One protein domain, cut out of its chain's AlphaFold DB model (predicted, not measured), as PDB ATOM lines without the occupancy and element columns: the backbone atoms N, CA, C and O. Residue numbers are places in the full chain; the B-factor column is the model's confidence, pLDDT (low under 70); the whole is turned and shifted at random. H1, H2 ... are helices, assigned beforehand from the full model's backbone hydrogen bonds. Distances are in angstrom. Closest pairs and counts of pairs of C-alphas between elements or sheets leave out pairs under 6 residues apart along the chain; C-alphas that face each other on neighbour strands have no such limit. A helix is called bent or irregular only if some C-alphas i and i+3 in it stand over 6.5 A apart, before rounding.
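AT A GLANCE: This is residues 348 to 426 of the 437 residues of the protein "Vacuolar protein sorting-associated protein 9A" of Hondaea fermentalgiana (UniProt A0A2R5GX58). The model is a long, narrow rod of three helices in a loose up-and-down bundle, each helix running against the one before it in the chain. H2, the longest, runs along most of the rod, with H1 alongside its first part and H3 alongside its later part, and the last residues of H3 reach H1. The turn at residues 364 to 369 sticks out at one end. The printed part has 79 residues, H1, H2 and H3 in that order and no named strand, all helix by class; it is loose, with a radius of gyration of the C-alphas of 15.7 A, and spans 52 by 18 by 16 A.

HOW THE PARTS SIT: H1, residues 348 to 362, is close to but not clearly touching H2, residues 368 to 395: the closest C-alphas, of His 352 and Leu 378, are 7.7 A apart. They run opposite ways at a shallow tilt of 6 degrees. H2 and H3, residues 404 to 426, touch as a helical hairpin, opposite ways at a shallow tilt of 27 degrees; the closest C-alphas, of Asp 390 and Arg 411, are 6.0 A apart. H3 touches H1 with residues 418 to 425 alone, the same way at a shallow tilt of 24 degrees; the closest C-alphas, of Cys 356 and Gln 425, are 6.6 A apart. In H2 every O i to N i+4 pair is within hydrogen-bond range; in H1 it is 9 of 11, in H3 17 of 19.

IN THESE COORDINATES: H1 begins at C-alpha 348 (16.953, -6.827, -15.225) and is 21.6 A long from first to last C-alpha. H2 measures 40.8 A and ends at C-alpha 395 (34.494, 1.137, -16.843). H3 measures 30.0 A and ends at C-alpha 426 (9.405, -11.482, -26.686); it has a kink of 38 degrees near residue 420 and is irregular, C-alphas 421 and 424 being 7.6 A apart.

THE WHOLE: The two C-alphas farthest apart, of His 365 and Asn 401, are 52.4 A apart. The link from H1 to H2 is tight, that from H2 to H3 short, and the printed part has no cut. Mean pLDDT of the printed part is 85.8, with residues 362 to 368 under 70.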
ATOM      1  N   PHE A 348      17.542  -7.173 -13.932       95.12
ATOM      2  CA  PHE A 348      16.953  -6.827 -15.225       95.12
ATOM      3  C   PHE A 348      16.028  -7.947 -15.707       95.12
ATOM      4  O   PHE A 348      14.834  -7.702 -15.876       95.12
ATOM      5  N   LEU A 349      16.534  -9.182 -15.814       93.50
ATOM      6  CA  LEU A 349      15.762 -10.342 -16.275       93.50
ATOM      7  C   LEU A 349      14.544 -10.642 -15.385       93.50
ATOM      8  O   LEU A 349      13.481 -10.988 -15.898       93.50
ATOM      9  N   ALA A 350      14.663 -10.478 -14.063       92.19
ATOM     10  CA  ALA A 350      13.527 -10.612 -13.151       92.19
ATOM     11  C   ALA A 350      12.479  -9.500 -13.363       92.19
ATOM     12  O   ALA A 350      11.280  -9.780 -13.367       92.19
ATOM     13  N   SER A 351      12.916  -8.256 -13.586       93.31
ATOM     14  CA  SER A 351      12.016  -7.129 -13.862       93.31
ATOM     15  C   SER A 351      11.326  -7.241 -15.226       93.31
ATOM     16  O   SER A 351      10.146  -6.922 -15.332       93.31
ATOM     17  N   HIS A 352      12.030  -7.746 -16.244       92.31
ATOM     18  CA  HIS A 352      11.491  -7.999 -17.579       92.31
ATOM     19  C   HIS A 352      10.376  -9.050 -17.505       92.31
ATOM     20  O   HIS A 352       9.248  -8.787 -17.914       92.31
ATOM     21  N   LYS A 353      10.655 -10.191 -16.855       89.56
ATOM     22  CA  LYS A 353       9.664 -11.248 -16.596       89.56
ATOM     23  C   LYS A 353       8.425 -10.739 -15.867       89.56
ATOM     24  O   LYS A 353       7.322 -11.143 -16.218       89.56
ATOM     25  N   LEU A 354       8.593  -9.860 -14.876       89.50
ATOM     26  CA  LEU A 354       7.466  -9.296 -14.134       89.50
ATOM     27  C   LEU A 354       6.597  -8.385 -15.011       89.50
ATOM     28  O   LEU A 354       5.381  -8.490 -14.927       89.50
ATOM     29  N   ILE A 355       7.188  -7.562 -15.884       87.56
ATOM     30  CA  ILE A 355       6.438  -6.697 -16.813       87.56
ATOM     31  C   ILE A 355       5.685  -7.539 -17.851       87.56
ATOM     32  O   ILE A 355       4.491  -7.329 -18.055       87.56
ATOM     33  N   CYS A 356       6.335  -8.542 -18.452       85.31
ATOM     34  CA  CYS A 356       5.676  -9.462 -19.383       85.31
ATOM     35  C   CYS A 356       4.520 -10.226 -18.709       85.31
ATOM     36  O   CYS A 356       3.440 -10.322 -19.283       85.31
ATOM     37  N   ALA A 357       4.708 -10.715 -17.478       84.12
ATOM     38  CA  ALA A 357       3.676 -11.417 -16.704       84.12
ATOM     39  C   ALA A 357       2.620 -10.491 -16.064       84.12
ATOM     40  O   ALA A 357       1.610 -10.965 -15.537       84.12
ATOM     41  N   GLU A 358       2.845  -9.178 -16.066       83.25
ATOM     42  CA  GLU A 358       1.846  -8.177 -15.707       83.25
ATOM     43  C   GLU A 358       0.930  -7.911 -16.889       83.25
ATOM     44  O   GLU A 358      -0.259  -8.215 -16.826       83.25
ATOM     45  N   TRP A 359       1.515  -7.491 -18.004       76.38
ATOM     46  CA  TRP A 359       0.784  -7.229 -19.233       76.38
ATOM     47  C   TRP A 359       0.063  -8.471 -19.778       76.38
ATOM     48  O   TRP A 359      -1.084  -8.358 -20.196       76.38
ATOM     49  N   ALA A 360       0.640  -9.676 -19.681       77.00
ATOM     50  CA  ALA A 360      -0.037 -10.912 -20.097       77.00
ATOM     51  C   ALA A 360      -1.348 -11.203 -19.331       77.00
ATOM     52  O   ALA A 360      -2.179 -11.964 -19.826       77.00
ATOM     53  N   ARG A 361      -1.570 -10.600 -18.150       74.75
ATOM     54  CA  ARG A 361      -2.866 -10.658 -17.446       74.75
ATOM     55  C   ARG A 361      -3.883  -9.697 -18.068       74.75
ATOM     56  O   ARG A 361      -5.032 -10.077 -18.288       74.75
ATOM     57  N   ASP A 362      -3.443  -8.486 -18.397       67.25
ATOM     58  CA  ASP A 362      -4.285  -7.425 -18.962       67.25
ATOM     59  C   ASP A 362      -4.613  -7.667 -20.455       67.25
ATOM     60  O   ASP A 362      -5.666  -7.255 -20.947       67.25
ATOM     61  N   VAL A 363      -3.757  -8.407 -21.171       60.22
ATOM     62  CA  VAL A 363      -3.832  -8.694 -22.622       60.22
ATOM     63  C   VAL A 363      -5.120  -9.354 -23.099       60.22
ATOM     64  O   VAL A 363      -5.471  -9.231 -24.274       60.22
ATOM     65  N   SER A 364      -5.856 -10.002 -22.197       59.78
ATOM     66  CA  SER A 364      -7.203 -10.510 -22.470       59.78
ATOM     67  C   SER A 364      -8.200  -9.411 -22.889       59.78
ATOM     68  O   SER A 364      -9.247  -9.730 -23.460       59.78
ATOM     69  N   HIS A 365      -7.880  -8.130 -22.655       57.25
ATOM     70  CA  HIS A 365      -8.729  -6.976 -22.980       57.25
ATOM     71  C   HIS A 365      -8.026  -5.811 -23.724       57.25
ATOM     72  O   HIS A 365      -8.712  -4.872 -24.125       57.25
ATOM     73  N   THR A 366      -6.703  -5.845 -23.948       61.16
ATOM     74  CA  THR A 366      -5.956  -4.758 -24.633       61.16
ATOM     75  C   THR A 366      -6.121  -4.754 -26.158       61.16
ATOM     76  O   THR A 366      -6.096  -5.814 -26.793       61.16
ATOM     77  N   GLN A 367      -6.143  -3.566 -26.762       66.88
ATOM     78  CA  GLN A 367      -6.097  -3.353 -28.215       66.88
ATOM     79  C   GLN A 367      -4.745  -3.792 -28.823       66.88
ATOM     80  O   GLN A 367      -3.706  -3.663 -28.174       66.88
ATOM     81  N   PRO A 368      -4.698  -4.233 -30.099       68.88
ATOM     82  CA  PRO A 368      -3.445  -4.613 -30.765       68.88
ATOM     83  C   PRO A 368      -2.411  -3.475 -30.834       68.88
ATOM     84  O   PRO A 368      -1.214  -3.748 -30.790       68.88
ATOM     85  N   SER A 369      -2.840  -2.207 -30.860       72.31
ATOM     86  CA  SER A 369      -1.941  -1.045 -30.783       72.31
ATOM     87  C   SER A 369      -1.148  -0.999 -29.473       72.31
ATOM     88  O   SER A 369       0.064  -0.794 -29.490       72.31
ATOM     89  N   GLU A 370      -1.810  -1.269 -28.345       73.06
ATOM     90  CA  GLU A 370      -1.199  -1.273 -27.008       73.06
ATOM     91  C   GLU A 370      -0.168  -2.405 -26.878       73.06
ATOM     92  O   GLU A 370       0.844  -2.257 -26.191       73.06
ATOM     93  N   LYS A 371      -0.372  -3.513 -27.609       70.62
ATOM     94  CA  LYS A 371       0.610  -4.600 -27.716       70.62
ATOM     95  C   LYS A 371       1.886  -4.143 -28.425       70.62
ATOM     96  O   LYS A 371       2.984  -4.352 -27.914       70.62
ATOM     97  N   THR A 372       1.752  -3.465 -29.567       78.06
ATOM     98  CA  THR A 372       2.899  -2.908 -30.306       78.06
ATOM     99  C   THR A 372       3.621  -1.812 -29.512       78.06
ATOM    100  O   THR A 372       4.847  -1.702 -29.581       78.06
ATOM    101  N   ASP A 373       2.884  -1.017 -28.733       82.25
ATOM    102  CA  ASP A 373       3.456   0.022 -27.874       82.25
ATOM    103  C   ASP A 373       4.222  -0.554 -26.670       82.25
ATOM    104  O   ASP A 373       5.246   0.020 -26.291       82.25
ATOM    105  N   LEU A 374       3.807  -1.694 -26.092       80.62
ATOM    106  CA  LEU A 374       4.642  -2.391 -25.103       80.62
ATOM    107  C   LEU A 374       5.859  -3.055 -25.755       80.62
ATOM    108  O   LEU A 374       6.950  -2.955 -25.198       80.62
ATOM    109  N   ALA A 375       5.711  -3.695 -26.919       83.00
ATOM    110  CA  ALA A 375       6.839  -4.329 -27.606       83.00
ATOM    111  C   ALA A 375       7.988  -3.326 -27.832       83.00
ATOM    112  O   ALA A 375       9.131  -3.603 -27.473       83.00
ATOM    113  N   ARG A 376       7.664  -2.103 -28.286       87.44
ATOM    114  CA  ARG A 376       8.630  -0.993 -28.414       87.44
ATOM    115  C   ARG A 376       9.212  -0.513 -27.073       87.44
ATOM    116  O   ARG A 376      10.363  -0.089 -27.034       87.44
ATOM    117  N   GLN A 377       8.467  -0.591 -25.968       88.19
ATOM    118  CA  GLN A 377       8.993  -0.274 -24.629       88.19
ATOM    119  C   GLN A 377       9.938  -1.358 -24.089       88.19
ATOM    120  O   GLN A 377      10.944  -1.018 -23.468       88.19
ATOM    121  N   LEU A 378       9.643  -2.642 -24.310       89.62
ATOM    122  CA  LEU A 378      10.509  -3.759 -23.909       89.62
ATOM    123  C   LEU A 378      11.805  -3.785 -24.729       89.62
ATOM    124  O   LEU A 378      12.879  -3.965 -24.152       89.62
ATOM    125  N   ASP A 379      11.710  -3.523 -26.033       91.06
ATOM    126  CA  ASP A 379      12.851  -3.330 -26.933       91.06
ATOM    127  C   ASP A 379      13.746  -2.169 -26.465       91.06
ATOM    128  O   ASP A 379      14.883  -2.399 -26.050       91.06
ATOM    129  N   SER A 380      13.203  -0.946 -26.367       93.25
ATOM    130  CA  SER A 380      13.945   0.234 -25.883       93.25
ATOM    131  C   SER A 380      14.605  -0.006 -24.521       93.25
ATOM    132  O   SER A 380      15.771   0.333 -24.328       93.25
ATOM    133  N   ARG A 381      13.894  -0.641 -23.576       93.81
ATOM    134  CA  ARG A 381      14.417  -0.989 -22.244       93.81
ATOM    135  C   ARG A 381      15.566  -2.004 -22.315       93.81
ATOM    136  O   ARG A 381      16.457  -1.963 -21.466       93.81
ATOM    137  N   THR A 382      15.537  -2.919 -23.281       94.25
ATOM    138  CA  THR A 382      16.585  -3.927 -23.495       94.25
ATOM    139  C   THR A 382      17.814  -3.300 -24.149       94.25
ATOM    140  O   THR A 382      18.922  -3.531 -23.672       94.25
ATOM    141  N   VAL A 383      17.631  -2.426 -25.143       94.69
ATOM    142  CA  VAL A 383      18.717  -1.642 -25.759       94.69
ATOM    143  C   VAL A 383      19.400  -0.729 -24.728       94.69
ATOM    144  O   VAL A 383      20.624  -0.766 -24.593       94.69
ATOM    145  N   ASP A 384      18.628   0.018 -23.929       96.00
ATOM    146  CA  ASP A 384      19.151   0.868 -22.844       96.00
ATOM    147  C   ASP A 384      19.912   0.065 -21.775       96.00
ATOM    148  O   ASP A 384      20.889   0.548 -21.194       96.00
ATOM    149  N   PHE A 385      19.467  -1.163 -21.495       96.12
ATOM    150  CA  PHE A 385      20.151  -2.067 -20.576       96.12
ATOM    151  C   PHE A 385      21.471  -2.578 -21.165       96.12
ATOM    152  O   PHE A 385      22.507  -2.429 -20.518       96.12
ATOM    153  N   LEU A 386      21.465  -3.122 -22.386       95.50
ATOM    154  CA  LEU A 386      22.669  -3.648 -23.039       95.50
ATOM    155  C   LEU A 386      23.739  -2.564 -23.210       95.50
ATOM    156  O   LEU A 386      24.904  -2.803 -22.890       95.50
ATOM    157  N   LYS A 387      23.339  -1.347 -23.599       95.56
ATOM    158  CA  LYS A 387      24.242  -0.192 -23.669       95.56
ATOM    159  C   LYS A 387      24.870   0.135 -22.309       95.56
ATOM    160  O   LYS A 387      26.080   0.334 -22.229       95.56
ATOM    161  N   ARG A 388      24.081   0.145 -21.227       95.44
ATOM    162  CA  ARG A 388      24.612   0.358 -19.870       95.44
ATOM    163  C   ARG A 388      25.573  -0.755 -19.454       95.44
ATOM    164  O   ARG A 388      26.543  -0.473 -18.758       95.44
ATOM    165  N   MET A 389      25.328  -2.001 -19.861       93.12
ATOM    166  CA  MET A 389      26.255  -3.098 -19.570       93.12
ATOM    167  C   MET A 389      27.585  -2.934 -20.316       93.12
ATOM    168  O   MET A 389      28.625  -3.174 -19.712       93.12
ATOM    169  N   ASP A 390      27.572  -2.462 -21.565       92.62
ATOM    170  CA  ASP A 390      28.784  -2.124 -22.332       92.62
ATOM    171  C   ASP A 390      29.588  -0.997 -21.648       92.62
ATOM    172  O   ASP A 390      30.781  -1.140 -21.375       92.62
ATOM    173  N   GLU A 391      28.905   0.080 -21.238       92.56
ATOM    174  CA  GLU A 391      29.487   1.171 -20.440       92.56
ATOM    175  C   GLU A 391      30.058   0.670 -19.093       92.56
ATOM    176  O   GLU A 391      31.147   1.087 -18.687       92.56
ATOM    177  N   GLN A 392      29.375  -0.260 -18.411       91.69
ATOM    178  CA  GLN A 392      29.882  -0.889 -17.183       91.69
ATOM    179  C   GLN A 392      31.098  -1.782 -17.436       91.69
ATOM    180  O   GLN A 392      32.010  -1.770 -16.609       91.69
ATOM    181  N   PHE A 393      31.141  -2.539 -18.536       89.75
ATOM    182  CA  PHE A 393      32.292  -3.376 -18.877       89.75
ATOM    183  C   PHE A 393      33.529  -2.526 -19.161       89.75
ATOM    184  O   PHE A 393      34.563  -2.757 -18.531       89.75
ATOM    185  N   ALA A 394      33.409  -1.501 -20.007       89.38
ATOM    186  CA  ALA A 394      34.502  -0.576 -20.309       89.38
ATOM    187  C   ALA A 394      35.013   0.177 -19.059       89.38
ATOM    188  O   ALA A 394      36.205   0.454 -18.941       89.38
ATOM    189  N   ALA A 395      34.131   0.478 -18.099       90.31
ATOM    190  CA  ALA A 395      34.494   1.137 -16.843       90.31
ATOM    191  C   ALA A 395      34.980   0.183 -15.727       90.31
ATOM    192  O   ALA A 395      35.412   0.655 -14.669       90.31
ATOM    193  N   HIS A 396      34.888  -1.142 -15.895       89.88
ATOM    194  CA  HIS A 396      35.142  -2.072 -14.791       89.88
ATOM    195  C   HIS A 396      36.648  -2.250 -14.517       89.88
ATOM    196  O   HIS A 396      37.394  -2.565 -15.446       89.88
ATOM    197  N   PRO A 397      37.123  -2.196 -13.253       88.88
ATOM    198  CA  PRO A 397      38.545  -2.357 -12.917       88.88
ATOM    199  C   PRO A 397      39.219  -3.632 -13.452       88.88
ATOM    200  O   PRO A 397      40.431  -3.646 -13.639       88.88
ATOM    201  N   CYS A 398      38.454  -4.699 -13.709       86.25
ATOM    202  CA  CYS A 398      38.975  -5.950 -14.276       86.25
ATOM    203  C   CYS A 398      39.186  -5.917 -15.800       86.25
ATOM    204  O   CYS A 398      39.843  -6.814 -16.319       86.25
ATOM    205  N   PHE A 399      38.645  -4.918 -16.503       87.38
ATOM    206  CA  PHE A 399      38.688  -4.803 -17.966       87.38
ATOM    207  C   PHE A 399      39.400  -3.534 -18.466       87.38
ATOM    208  O   PHE A 399      39.509  -3.338 -19.668       87.38
ATOM    209  N   VAL A 400      39.985  -2.728 -17.568       87.75
ATOM    210  CA  VAL A 400      40.790  -1.527 -17.901       87.75
ATOM    211  C   VAL A 400      41.935  -1.814 -18.889       87.75
ATOM    212  O   VAL A 400      42.346  -0.919 -19.620       87.75
ATOM    213  N   ASN A 401      42.433  -3.056 -18.927       87.62
ATOM    214  CA  ASN A 401      43.486  -3.517 -19.839       87.62
ATOM    215  C   ASN A 401      42.986  -4.575 -20.852       87.62
ATOM    216  O   ASN A 401      43.796  -5.329 -21.393       87.62
ATOM    217  N   ALA A 402      41.672  -4.711 -21.052       87.31
ATOM    218  CA  ALA A 402      41.108  -5.615 -22.056       87.31
ATOM    219  C   ALA A 402      41.287  -5.033 -23.472       87.31
ATOM    220  O   ALA A 402      41.314  -3.816 -23.638       87.31
ATOM    221  N   SER A 403      41.393  -5.888 -24.496       91.31
ATOM    222  CA  SER A 403      41.341  -5.424 -25.889       91.31
ATOM    223  C   SER A 403      39.911  -5.054 -26.293       91.31
ATOM    224  O   SER A 403      38.949  -5.595 -25.743       91.31
ATOM    225  N   ASP A 404      39.761  -4.199 -27.307       89.81
ATOM    226  CA  ASP A 404      38.448  -3.871 -27.883       89.81
ATOM    227  C   ASP A 404      37.714  -5.129 -28.385       89.81
ATOM    228  O   ASP A 404      36.500  -5.243 -28.237       89.81
ATOM    229  N   GLU A 405      38.452  -6.125 -28.890       89.69
ATOM    230  CA  GLU A 405      37.932  -7.453 -29.253       89.69
ATOM    231  C   GLU A 405      37.372  -8.209 -28.037       89.69
ATOM    232  O   GLU A 405      36.317  -8.836 -28.118       89.69
ATOM    233  N   THR A 406      38.051  -8.123 -26.887       87.12
ATOM    234  CA  THR A 406      37.605  -8.739 -25.626       87.12
ATOM    235  C   THR A 406      36.336  -8.057 -25.114       87.12
ATOM    236  O   THR A 406      35.397  -8.737 -24.705       87.12
ATOM    237  N   LEU A 407      36.272  -6.723 -25.168       87.44
ATOM    238  CA  LEU A 407      35.074  -5.959 -24.805       87.44
ATOM    239  C   LEU A 407      33.908  -6.259 -25.763       87.44
ATOM    240  O   LEU A 407      32.790  -6.502 -25.309       87.44
ATOM    241  N   ALA A 408      34.168  -6.351 -27.070       89.56
ATOM    242  CA  ALA A 408      33.171  -6.743 -28.063       89.56
ATOM    243  C   ALA A 408      32.632  -8.165 -27.823       89.56
ATOM    244  O   ALA A 408      31.420  -8.367 -27.886       89.56
ATOM    245  N   ALA A 409      33.496  -9.127 -27.479       87.25
ATOM    246  CA  ALA A 409      33.091 -10.489 -27.121       87.25
ATOM    247  C   ALA A 409      32.288 -10.547 -25.805       87.25
ATOM    248  O   ALA A 409      31.344 -11.329 -25.690       87.25
ATOM    249  N   LEU A 410      32.609  -9.699 -24.819       87.94
ATOM    250  CA  LEU A 410      31.825  -9.570 -23.583       87.94
ATOM    251  C   LEU A 410      30.438  -8.957 -23.839       87.94
ATOM    252  O   LEU A 410      29.457  -9.416 -23.247       87.94
ATOM    253  N   ARG A 411      30.334  -7.967 -24.738       90.38
ATOM    254  CA  ARG A 411      29.054  -7.390 -25.180       90.38
ATOM    255  C   ARG A 411      28.206  -8.414 -25.934       90.38
ATOM    256  O   ARG A 411      27.057  -8.618 -25.559       90.38
ATOM    257  N   ASP A 412      28.776  -9.094 -26.927       90.25
ATOM    258  CA  ASP A 412      28.117 -10.162 -27.693       90.25
ATOM    259  C   ASP A 412      27.631 -11.307 -26.782       90.25
ATOM    260  O   ASP A 412      26.482 -11.746 -26.874       90.25
ATOM    261  N   GLY A 413      28.459 -11.730 -25.819       90.50
ATOM    262  CA  GLY A 413      28.067 -12.691 -24.789       90.50
ATOM    263  C   GLY A 413      26.916 -12.194 -23.905       90.50
ATOM    264  O   GLY A 413      26.003 -12.963 -23.595       90.50
ATOM    265  N   MET A 414      26.919 -10.912 -23.519       92.56
ATOM    266  CA  MET A 414      25.865 -10.303 -22.697       92.56
ATOM    267  C   MET A 414      24.542 -10.168 -23.455       92.56
ATOM    268  O   MET A 414      23.480 -10.454 -22.897       92.56
ATOM    269  N   GLU A 415      24.606  -9.769 -24.723       92.88
ATOM    270  CA  GLU A 415      23.465  -9.697 -25.629       92.88
ATOM    271  C   GLU A 415      22.851 -11.085 -25.812       92.88
ATOM    272  O   GLU A 415      21.689 -11.284 -25.454       92.88
ATOM    273  N   LYS A 416      23.651 -12.085 -26.204       91.19
ATOM    274  CA  LYS A 416      23.215 -13.490 -26.305       91.19
ATOM    275  C   LYS A 416      22.624 -14.008 -24.994       91.19
ATOM    276  O   LYS A 416      21.552 -14.607 -25.005       91.19
ATOM    277  N   TYR A 417      23.258 -13.740 -23.850       90.25
ATOM    278  CA  TYR A 417      22.736 -14.171 -22.549       90.25
ATOM    279  C   TYR A 417      21.395 -13.517 -22.215       90.25
ATOM    280  O   TYR A 417      20.502 -14.177 -21.682       90.25
ATOM    281  N   THR A 418      21.241 -12.231 -22.519       91.44
ATOM    282  CA  THR A 418      20.017 -11.484 -22.225       91.44
ATOM    283  C   THR A 418      18.889 -11.925 -23.151       91.44
ATOM    284  O   THR A 418      17.839 -12.345 -22.661       91.44
ATOM    285  N   LEU A 419      19.131 -11.935 -24.465       91.12
ATOM    286  CA  LEU A 419      18.164 -12.339 -25.485       91.12
ATOM    287  C   LEU A 419      17.712 -13.792 -25.285       91.12
ATOM    288  O   LEU A 419      16.515 -14.026 -25.156       91.12
ATOM    289  N   CYS A 420      18.619 -14.758 -25.100       89.31
ATOM    290  CA  CYS A 420      18.242 -16.153 -24.815       89.31
ATOM    291  C   CYS A 420      17.509 -16.353 -23.469       89.31
ATOM    292  O   CYS A 420      16.972 -17.430 -23.219       89.31
ATOM    293  N   ARG A 421      17.475 -15.352 -22.575       89.06
ATOM    294  CA  ARG A 421      16.715 -15.392 -21.308       89.06
ATOM    295  C   ARG A 421      15.384 -14.634 -21.356       89.06
ATOM    296  O   ARG A 421      14.564 -14.830 -20.447       89.06
ATOM    297  N   ILE A 422      15.160 -13.810 -22.382       89.75
ATOM    298  CA  ILE A 422      13.882 -13.131 -22.658       89.75
ATOM    299  C   ILE A 422      13.165 -13.644 -23.914       89.75
ATOM    300  O   ILE A 422      12.003 -13.307 -24.085       89.75
ATOM    301  N   HIS A 423      13.811 -14.479 -24.736       86.75
ATOM    302  CA  HIS A 423      13.305 -15.003 -26.010       86.75
ATOM    303  C   HIS A 423      11.832 -15.429 -25.935       86.75
ATOM    304  O   HIS A 423      10.991 -14.802 -26.566       86.75
ATOM    305  N   ASP A 424      11.505 -16.379 -25.056       81.38
ATOM    306  CA  ASP A 424      10.152 -16.949 -24.893       81.38
ATOM    307  C   ASP A 424       9.137 -15.983 -24.230       81.38
ATOM    308  O   ASP A 424       8.030 -16.374 -23.870       81.38
ATOM    309  N   GLN A 425       9.531 -14.728 -23.984       77.44
ATOM    310  CA  GLN A 425       8.660 -13.632 -23.538       77.44
ATOM    311  C   GLN A 425       8.543 -12.512 -24.581       77.44
ATOM    312  O   GLN A 425       7.790 -11.573 -24.341       77.44
ATOM    313  N   VAL A 426       9.311 -12.552 -25.673       75.81
ATOM    314  CA  VAL A 426       9.405 -11.482 -26.686       75.81
ATOM    315  C   VAL A 426       9.051 -12.019 -28.075       75.81
ATOM    316  O   VAL A 426       8.351 -11.351 -28.829       75.81
TER     317      VAL A 426